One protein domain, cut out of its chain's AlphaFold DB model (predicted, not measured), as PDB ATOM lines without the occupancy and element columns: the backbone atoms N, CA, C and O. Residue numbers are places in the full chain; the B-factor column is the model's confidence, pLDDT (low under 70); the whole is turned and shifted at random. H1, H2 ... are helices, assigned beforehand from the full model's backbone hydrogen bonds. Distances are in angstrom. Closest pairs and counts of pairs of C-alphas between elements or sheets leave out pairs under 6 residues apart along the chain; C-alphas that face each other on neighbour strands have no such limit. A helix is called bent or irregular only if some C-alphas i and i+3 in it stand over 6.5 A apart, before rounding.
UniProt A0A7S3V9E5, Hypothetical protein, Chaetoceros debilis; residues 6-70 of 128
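What this domain is: This is residues 6 to 70 of the 128 residues of the protein "Hypothetical protein" of Chaetoceros debilis (UniProt A0A7S3V9E5). A small helical domain is built in layers around one long, bent helix, H2, whose two arms, H2a and H2b, make an L in the middle. H1 packs along one side of this L, touching both arms, while H3 packs on H2b from the other side and leads into the short H4 near H2a. The printed part has 65 residues with four named helices, H1, H2, H3 and H4 in that order, and no named strand; the class is all helix. It is compact, with a radius of gyration of the C-alphas of 11.4 A and spans of 30 by 25 by 17 A.

Where its parts are: Find C-alpha 9 at (178.579, 191.907, 106.486); from there H1, residues 9 to 20, runs 16.6 A to C-alpha 20. Next comes H2, residues 27 to 48, assigned as one helix by its hydrogen bonds but bent: C-alphas 38 and 41 are 8.1 A apart. Its arm H2a, residues 27 to 38, starts at (184.867, 182.872, 82.033) and is 17.8 A long; it is irregular, with C-alphas 35 and 38 6.6 A apart. Its arm H2b, residues 41 to 48, is 10.4 A long. Go on to H3, residues 53 to 63, 15.4 A long, and to H4, residues 65 to 69, 7.2 A long, which ends at C-alpha 69, (196.515, 184.512, 88.245).

How they stand to each other: Look first at H1 and H2a, a helical hairpin: residues 16 to 20 of H1 touch H2a, the closest C-alphas being those of Cys 20 and Cys 33, 5.4 A apart. They run opposite ways at a shallow tilt of 34 degrees, only just short of steep. Residues 9 to 13 of H1 touch H2b, closest at the C-alphas of Ile 12 and Ala 44, 5.5 A, at a steep tilt of 60 degrees. H2a and H2b stand about perpendicular, at 86 degrees. H2b and H3 form another helical hairpin, at a shallow tilt of 31 degrees, with the C-alphas of Val 43 and Val 56 closest at 6.8 A. With two of these three touching pairs at a shallow tilt, the packing is mostly aligned, but only just. H3 and H4 touch only at the corner, and only just, with 3 pairs of C-alphas within 8 A; the closest are those of Asn 61 and Cys 68, 6.2 A. H4 is close to but not clearly touching H2a, with the C-alphas of Tyr 35 and Ile 67 closest at 6.3 A. H1 is apart from H3 and H4. In H1 every O i to N i+4 pair is within hydrogen-bond range; in H2a 6 of 8 are, in H2b 2 of 4, in H3 6 of 7, and in H4 0 of 1, beside 2 of 2 O i to N i+3 pairs.

The domain as a whole: The two C-alphas farthest apart, those of Pro 27 and Leu 49, are 30.1 A apart. The printed part has no cut. The link from H1 to H2 is short, and those from H2 to H3 and from H3 to H4 are tight. The mean pLDDT of the printed part is 88.1, and no printed residue is under 70.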
ATOM      1  N   SER A   6     176.815 198.497 102.300       75.75
ATOM      2  CA  SER A   6     178.270 198.283 102.232       75.75
ATOM      3  C   SER A   6     178.966 198.197 103.598       75.75
ATOM      4  O   SER A   6     180.165 197.930 103.648       75.75
ATOM      5  N   LYS A   7     178.247 198.454 104.698       84.25
ATOM      6  CA  LYS A   7     178.730 198.301 106.079       84.25
ATOM      7  C   LYS A   7     178.156 197.067 106.776       84.25
ATOM      8  O   LYS A   7     178.587 196.743 107.878       84.25
ATOM      9  N   ASP A   8     177.213 196.375 106.145       90.00
ATOM     10  CA  ASP A   8     176.574 195.182 106.685       90.00
ATOM     11  C   ASP A   8     177.206 193.921 106.079       90.00
ATOM     12  O   ASP A   8     177.134 193.673 104.874       90.00
ATOM     13  N   LYS A   9     177.864 193.117 106.922       89.81
ATOM     14  CA  LYS A   9     178.579 191.907 106.486       89.81
ATOM     15  C   LYS A   9     177.652 190.899 105.771       89.81
ATOM     16  O   LYS A   9     178.018 190.489 104.667       89.81
ATOM     17  N   PRO A  10     176.470 190.531 106.310       92.88
ATOM     18  CA  PRO A  10     175.513 189.663 105.617       92.88
ATOM     19  C   PRO A  10     175.106 190.173 104.229       92.88
ATOM     20  O   PRO A  10     175.053 189.392 103.278       92.88
ATOM     21  N   SER A  11     174.876 191.478 104.087       92.31
ATOM     22  CA  SER A  11     174.510 192.101 102.810       92.31
ATOM     23  C   SER A  11     175.632 191.996 101.777       92.31
ATOM     24  O   SER A  11     175.369 191.696 100.611       92.31
ATOM     25  N   ILE A  12     176.892 192.182 102.188       91.81
ATOM     26  CA  ILE A  12     178.056 192.011 101.302       91.81
ATOM     27  C   ILE A  12     178.209 190.542 100.881       91.81
ATOM     28  O   ILE A  12     178.419 190.262  99.701       91.81
ATOM     29  N   GLU A  13     178.066 189.593 101.812       93.06
ATOM     30  CA  GLU A  13     178.124 188.156 101.503       93.06
ATOM     31  C   GLU A  13     177.029 187.742 100.514       93.06
ATOM     32  O   GLU A  13     177.300 187.036  99.538       93.06
ATOM     33  N   ALA A  14     175.799 188.213 100.735       92.88
ATOM     34  CA  ALA A  14     174.673 187.963  99.848       92.88
ATOM     35  C   ALA A  14     174.901 188.580  98.461       92.88
ATOM     36  O   ALA A  14     174.619 187.936  97.448       92.88
ATOM     37  N   ALA A  15     175.453 189.795  98.397       92.56
ATOM     38  CA  ALA A  15     175.796 190.454  97.142       92.56
ATOM     39  C   ALA A  15     176.872 189.680  96.359       92.56
ATOM     40  O   ALA A  15     176.694 189.453  95.161       92.56
ATOM     41  N   LEU A  16     177.937 189.218  97.027       91.62
ATOM     42  CA  LEU A  16     178.984 188.383  96.422       91.62
ATOM     43  C   LEU A  16     178.412 187.058  95.906       91.62
ATOM     44  O   LEU A  16     178.629 186.701  94.750       91.62
ATOM     45  N   GLY A  17     177.613 186.367  96.723       92.19
ATOM     46  CA  GLY A  17     176.974 185.114  96.322       92.19
ATOM     47  C   GLY A  17     176.003 185.296  95.151       92.19
ATOM     48  O   GLY A  17     175.980 184.483  94.229       92.19
ATOM     49  N   LYS A  18     175.221 186.383  95.141       93.62
ATOM     50  CA  LYS A  18     174.317 186.712  94.028       93.62
ATOM     51  C   LYS A  18     175.096 187.020  92.754       93.62
ATOM     52  O   LYS A  18     174.703 186.552  91.689       93.62
ATOM     53  N   TYR A  19     176.187 187.777  92.860       92.19
ATOM     54  CA  TYR A  19     177.061 188.075  91.730       92.19
ATOM     55  C   TYR A  19     177.650 186.793  91.144       92.19
ATOM     56  O   TYR A  19     177.506 186.557  89.952       92.19
ATOM     57  N   CYS A  20     178.202 185.910  91.977       92.81
ATOM     58  CA  CYS A  20     178.817 184.666  91.519       92.81
ATOM     59  C   CYS A  20     177.846 183.635  90.930       92.81
ATOM     60  O   CYS A  20     178.271 182.752  90.191       92.81
ATOM     61  N   LYS A  21     176.542 183.772  91.193       91.94
ATOM     62  CA  LYS A  21     175.480 182.939  90.603       91.94
ATOM     63  C   LYS A  21     174.915 183.484  89.289       91.94
ATOM     64  O   LYS A  21     174.071 182.822  88.681       91.94
ATOM     65  N   LYS A  22     175.318 184.678  88.843       91.38
ATOM     66  CA  LYS A  22     174.862 185.221  87.557       91.38
ATOM     67  C   LYS A  22     175.365 184.339  86.414       91.38
ATOM     68  O   LYS A  22     176.559 184.086  86.298       91.38
ATOM     69  N   LYS A  23     174.445 183.911  85.545       81.75
ATOM     70  CA  LYS A  23     174.767 183.106  84.351       81.75
ATOM     71  C   LYS A  23     175.552 183.889  83.295       81.75
ATOM     72  O   LYS A  23     176.295 183.287  82.533       81.75
ATOM     73  N   ASP A  24     175.394 185.208  83.305       82.19
ATOM     74  CA  ASP A  24     176.024 186.150  82.377       82.19
ATOM     75  C   ASP A  24     177.503 186.430  82.695       82.19
ATOM     76  O   ASP A  24     178.221 186.997  81.885       82.19
ATOM     77  N   ASN A  25     177.984 185.994  83.864       82.50
ATOM     78  CA  ASN A  25     179.390 186.133  84.233       82.50
ATOM     79  C   ASN A  25     180.285 185.467  83.189       82.50
ATOM     80  O   ASN A  25     180.138 184.267  82.915       82.50
ATOM     81  N   GLY A  26     181.263 186.212  82.680       79.88
ATOM     82  CA  GLY A  26     182.253 185.700  81.751       79.88
ATOM     83  C   GLY A  26     183.120 184.591  82.366       79.88
ATOM     84  O   GLY A  26     183.115 184.359  83.583       79.88
ATOM     85  N   PRO A  27     183.920 183.882  81.548       79.69
ATOM     86  CA  PRO A  27     184.867 182.872  82.033       79.69
ATOM     87  C   PRO A  27     185.777 183.372  83.169       79.69
ATOM     88  O   PRO A  27     186.127 182.605  84.067       79.69
ATOM     89  N   ARG A  28     186.125 184.666  83.156       77.56
ATOM     90  CA  ARG A  28     186.969 185.320  84.163       77.56
ATOM     91  C   ARG A  28     186.261 185.470  85.500       77.56
ATOM     92  O   ARG A  28     186.779 184.995  86.508       77.56
ATOM     93  N   GLU A  29     185.081 186.075  85.519       86.25
ATOM     94  CA  GLU A  29     184.277 186.251  86.727       86.25
ATOM     95  C   GLU A  29     183.934 184.899  87.341       86.25
ATOM     96  O   GLU A  29     184.039 184.741  88.553       86.25
ATOM     97  N   ARG A  30     183.639 183.884  86.515       86.88
ATOM     98  CA  ARG A  30     183.454 182.502  86.982       86.88
ATOM     99  C   ARG A  30     184.700 181.960  87.685       86.88
ATOM    100  O   ARG A  30     184.582 181.390  88.767       86.88
ATOM    101  N   LYS A  31     185.893 182.184  87.123       86.06
ATOM    102  CA  LYS A  31     187.164 181.771  87.739       86.06
ATOM    103  C   LYS A  31     187.459 182.534  89.035       86.06
ATOM    104  O   LYS A  31     187.893 181.924  90.002       86.06
ATOM    105  N   ILE A  32     187.189 183.839  89.096       88.25
ATOM    106  CA  ILE A  32     187.312 184.622  90.339       88.25
ATOM    107  C   ILE A  32     186.332 184.098  91.393       88.25
ATOM    108  O   ILE A  32     186.713 183.882  92.541       88.25
ATOM    109  N   CYS A  33     185.086 183.847  91.003       91.06
ATOM    110  CA  CYS A  33     184.043 183.334  91.882       91.06
ATOM    111  C   CYS A  33     184.339 181.938  92.428       91.06
ATOM    112  O   CYS A  33     184.010 181.680  93.580       91.06
ATOM    113  N   TYR A  34     185.016 181.078  91.665       89.56
ATOM    114  CA  TYR A  34     185.515 179.793  92.165       89.56
ATOM    115  C   TYR A  34     186.421 179.962  93.397       89.56
ATOM    116  O   TYR A  34     186.295 179.210  94.359       89.56
ATOM    117  N   TYR A  35     187.282 180.988  93.406       88.62
ATOM    118  CA  TYR A  35     188.162 181.278  94.544       88.62
ATOM    119  C   TYR A  35     187.487 182.104  95.645       88.62
ATOM    120  O   TYR A  35     187.768 181.888  96.818       88.62
ATOM    121  N   ILE A  36     186.622 183.060  95.288       89.50
ATOM    122  CA  ILE A  36     186.003 183.992  96.246       89.50
ATOM    123  C   ILE A  36     184.802 183.380  96.966       89.50
ATOM    124  O   ILE A  36     184.636 183.628  98.158       89.50
ATOM    125  N   ASP A  37     183.942 182.617  96.285       90.94
ATOM    126  CA  ASP A  37     182.683 182.149  96.879       90.94
ATOM    127  C   ASP A  37     182.875 181.297  98.152       90.94
ATOM    128  O   ASP A  37     182.127 181.526  99.112       90.94
ATOM    129  N   PRO A  38     183.887 180.409  98.254       90.88
ATOM    130  CA  PRO A  38     184.174 179.678  99.491       90.88
ATOM    131  C   PRO A  38     184.595 180.587 100.657       90.88
ATOM    132  O   PRO A  38     184.252 180.316 101.805       90.88
ATOM    133  N   ILE A  39     185.289 181.692 100.364       89.94
ATOM    134  CA  ILE A  39     185.872 182.617 101.356       89.94
ATOM    135  C   ILE A  39     185.118 183.952 101.455       89.94
ATOM    136  O   ILE A  39     185.619 184.923 102.021       89.94
ATOM    137  N   LYS A  40     183.897 184.040 100.916       91.38
ATOM    138  CA  LYS A  40     183.140 185.304 100.826       91.38
ATOM    139  C   LYS A  40     182.944 186.006 102.172       91.38
ATOM    140  O   LYS A  40     182.855 187.229 102.197       91.38
ATOM    141  N   ARG A  41     182.952 185.264 103.288       90.94
ATOM    142  CA  ARG A  41     182.903 185.814 104.657       90.94
ATOM    143  C   ARG A  41     184.151 186.620 105.018       90.94
ATOM    144  O   ARG A  41     184.037 187.693 105.616       90.94
ATOM    145  N   ASP A  42     185.319 186.117 104.630       89.88
ATOM    146  CA  ASP A  42     186.625 186.738 104.877       89.88
ATOM    147  C   ASP A  42     186.881 187.920 103.943       89.88
ATOM    148  O   ASP A  42     187.633 188.833 104.279       89.88
ATOM    149  N   VAL A  43     186.207 187.934 102.790       91.19
ATOM    150  CA  VAL A  43     186.158 189.081 101.878       91.19
ATOM    151  C   VAL A  43     185.182 190.144 102.390       91.19
ATOM    152  O   VAL A  43     185.514 191.327 102.400       91.19
ATOM    153  N   ALA A  44     183.999 189.745 102.863       93.38
ATOM    154  CA  ALA A  44     182.955 190.660 103.317       93.38
ATOM    155  C   ALA A  44     183.332 191.420 104.595       93.38
ATOM    156  O   ALA A  44     183.062 192.615 104.705       93.38
ATOM    157  N   HIS A  45     183.984 190.755 105.549       92.44
ATOM    158  CA  HIS A  45     184.333 191.361 106.832       92.44
ATOM    159  C   HIS A  45     185.237 192.612 106.731       92.44
ATOM    160  O   HIS A  45     184.881 193.645 107.288       92.44
ATOM    161  N   PRO A  46     186.383 192.608 106.025       92.19
ATOM    162  CA  PRO A  46     187.190 193.818 105.891       92.19
ATOM    163  C   PRO A  46     186.462 194.925 105.113       92.19
ATOM    164  O   PRO A  46     186.644 196.098 105.434       92.19
ATOM    165  N   ILE A  47     185.615 194.577 104.137       92.44
ATOM    166  CA  ILE A  47     184.808 195.553 103.386       92.44
ATOM    167  C   ILE A  47     183.795 196.238 104.310       92.44
ATOM    168  O   ILE A  47     183.688 197.463 104.273       92.44
ATOM    169  N   SER A  48     183.123 195.489 105.193       93.12
ATOM    170  CA  SER A  48     182.158 196.059 106.145       93.12
ATOM    171  C   SER A  48     182.811 197.047 107.118       93.12
ATOM    172  O   SER A  48     182.165 197.982 107.587       93.12
ATOM    173  N   LEU A  49     184.110 196.875 107.386       92.75
ATOM    174  CA  LEU A  49     184.932 197.783 108.194       92.75
ATOM    175  C   LEU A  49     185.491 198.980 107.400       92.75
ATOM    176  O   LEU A  49     186.275 199.763 107.931       92.75
ATOM    177  N   GLY A  50     185.112 199.137 106.130       90.56
ATOM    178  CA  GLY A  50     185.545 200.242 105.276       90.56
ATOM    179  C   GLY A  50     186.889 200.026 104.578       90.56
ATOM    180  O   GLY A  50     187.449 200.974 104.025       90.56
ATOM    181  N   MET A  51     187.431 198.802 104.568       92.44
ATOM    182  CA  MET A  51     188.611 198.497 103.761       92.44
ATOM    183  C   MET A  51     188.265 198.589 102.272       92.44
ATOM    184  O   MET A  51     187.275 198.024 101.811       92.44
ATOM    185  N   SER A  52     189.107 199.273 101.498       91.12
ATOM    186  CA  SER A  52     188.914 199.371 100.051       91.12
ATOM    187  C   SER A  52     189.125 198.021  99.362       91.12
ATOM    188  O   SER A  52     189.982 197.230  99.763       91.12
ATOM    189  N   SER A  53     188.412 197.791  98.255       88.38
ATOM    190  CA  SER A  53     188.508 196.553  97.468       88.38
ATOM    191  C   SER A  53     189.945 196.221  97.049       88.38
ATOM    192  O   SER A  53     190.326 195.053  97.021       88.38
ATOM    193  N   LYS A  54     190.774 197.244  96.788       89.62
ATOM    194  CA  LYS A  54     192.198 197.073  96.466       89.62
ATOM    195  C   LYS A  54     192.966 196.411  97.614       89.62
ATOM    196  O   LYS A  54     193.613 195.395  97.394       89.62
ATOM    197  N   LYS A  55     192.837 196.934  98.838       91.12
ATOM    198  CA  LYS A  55     193.519 196.379 100.018       91.12
ATOM    199  C   LYS A  55     193.018 194.978 100.366       91.12
ATOM    200  O   LYS A  55     193.799 194.136 100.802       91.12
ATOM    201  N   VAL A  56     191.729 194.716 100.144       91.06
ATOM    202  CA  VAL A  56     191.159 193.371 100.300       91.06
ATOM    203  C   VAL A  56     191.793 192.408  99.300       91.06
ATOM    204  O   VAL A  56     192.255 191.349  99.707       91.06
ATOM    205  N   CYS A  57     191.913 192.793  98.027       88.75
ATOM    206  CA  CYS A  57     192.591 191.992  97.004       88.75
ATOM    207  C   CYS A  57     194.058 191.702  97.370       88.75
ATOM    208  O   CYS A  57     194.493 190.555  97.320       88.75
ATOM    209  N   GLU A  58     194.805 192.709  97.835       89.88
ATOM    210  CA  GLU A  58     196.191 192.532  98.294       89.88
ATOM    211  C   GLU A  58     196.299 191.549  99.469       89.88
ATOM    212  O   GLU A  58     197.242 190.758  99.535       89.88
ATOM    213  N   ARG A  59     195.327 191.563 100.390       89.06
ATOM    214  CA  ARG A  59     195.241 190.581 101.478       89.06
ATOM    215  C   ARG A  59     194.912 189.185 100.951       89.06
ATOM    216  O   ARG A  59     195.565 188.231 101.363       89.06
ATOM    217  N   MET A  60     193.941 189.061 100.044       87.81
ATOM    218  CA  MET A  60     193.563 187.774  99.447       87.81
ATOM    219  C   MET A  60     194.731 187.143  98.693       87.81
ATOM    220  O   MET A  60     194.959 185.950  98.842       87.81
ATOM    221  N   ASN A  61     195.531 187.941  97.982       85.88
ATOM    222  CA  ASN A  61     196.721 187.465  97.276       85.88
ATOM    223  C   ASN A  61     197.745 186.796  98.209       85.88
ATOM    224  O   ASN A  61     198.399 185.833  97.828       85.88
ATOM    225  N   LYS A  62     197.878 187.281  99.452       86.38
ATOM    226  CA  LYS A  62     198.770 186.659 100.443       86.38
ATOM    227  C   LYS A  62     198.259 185.303 100.923       86.38
ATOM    228  O   LYS A  62     199.070 184.456 101.269       86.38
ATOM    229  N   SER A  63     196.939 185.122 100.976       83.00
ATOM    230  CA  SER A  63     196.325 183.874 101.439       83.00
ATOM    231  C   SER A  63     196.189 182.845 100.320       83.00
ATOM    232  O   SER A  63     196.434 181.671 100.550       83.00
ATOM    233  N   ASN A  64     195.779 183.287  99.129       81.88
ATOM    234  CA  ASN A  64     195.454 182.458  97.974       81.88
ATOM    235  C   ASN A  64     196.002 183.145  96.712       81.88
ATOM    236  O   ASN A  64     195.251 183.833  96.017       81.88
ATOM    237  N   PRO A  65     197.299 182.997  96.396       84.06
ATOM    238  CA  PRO A  65     197.926 183.708  95.277       84.06
ATOM    239  C   PRO A  65     197.338 183.328  93.910       84.06
ATOM    240  O   PRO A  65     197.419 184.105  92.954       84.06
ATOM    241  N   GLU A  66     196.684 182.168  93.811       81.44
ATOM    242  CA  GLU A  66     196.006 181.718  92.593       81.44
ATOM    243  C   GLU A  66     194.908 182.681  92.125       81.44
ATOM    244  O   GLU A  66     194.694 182.817  90.919       81.44
ATOM    245  N   ILE A  67     194.275 183.433  93.034       82.50
ATOM    246  CA  ILE A  67     193.251 184.424  92.669       82.50
ATOM    247  C   ILE A  67     193.818 185.527  91.762       82.50
ATOM    248  O   ILE A  67     193.142 185.997  90.848       82.50
ATOM    249  N   CYS A  68     195.090 185.893  91.950       78.00
ATOM    250  CA  CYS A  68     195.778 186.912  91.159       78.00
ATOM    251  C   CYS A  68     196.341 186.382  89.833       78.00
ATOM    252  O   CYS A  68     196.884 187.152  89.036       78.00
ATOM    253  N   THR A  69     196.198 185.082  89.562       75.75
ATOM    254  CA  THR A  69     196.515 184.512  88.245       75.75
ATOM    255  C   THR A  69     195.424 184.807  87.219       75.75
ATOM    256  O   THR A  69     195.680 184.717  86.018       75.75
ATOM    257  N   VAL A  70     194.225 185.204  87.668       76.06
ATOM    258  CA  VAL A  70     193.152 185.656  86.781       76.06
ATOM    259  C   VAL A  70     193.488 187.063  86.295       76.06
ATOM    260  O   VAL A  70     193.325 188.045  87.015       76.06
TER     261      VAL A  70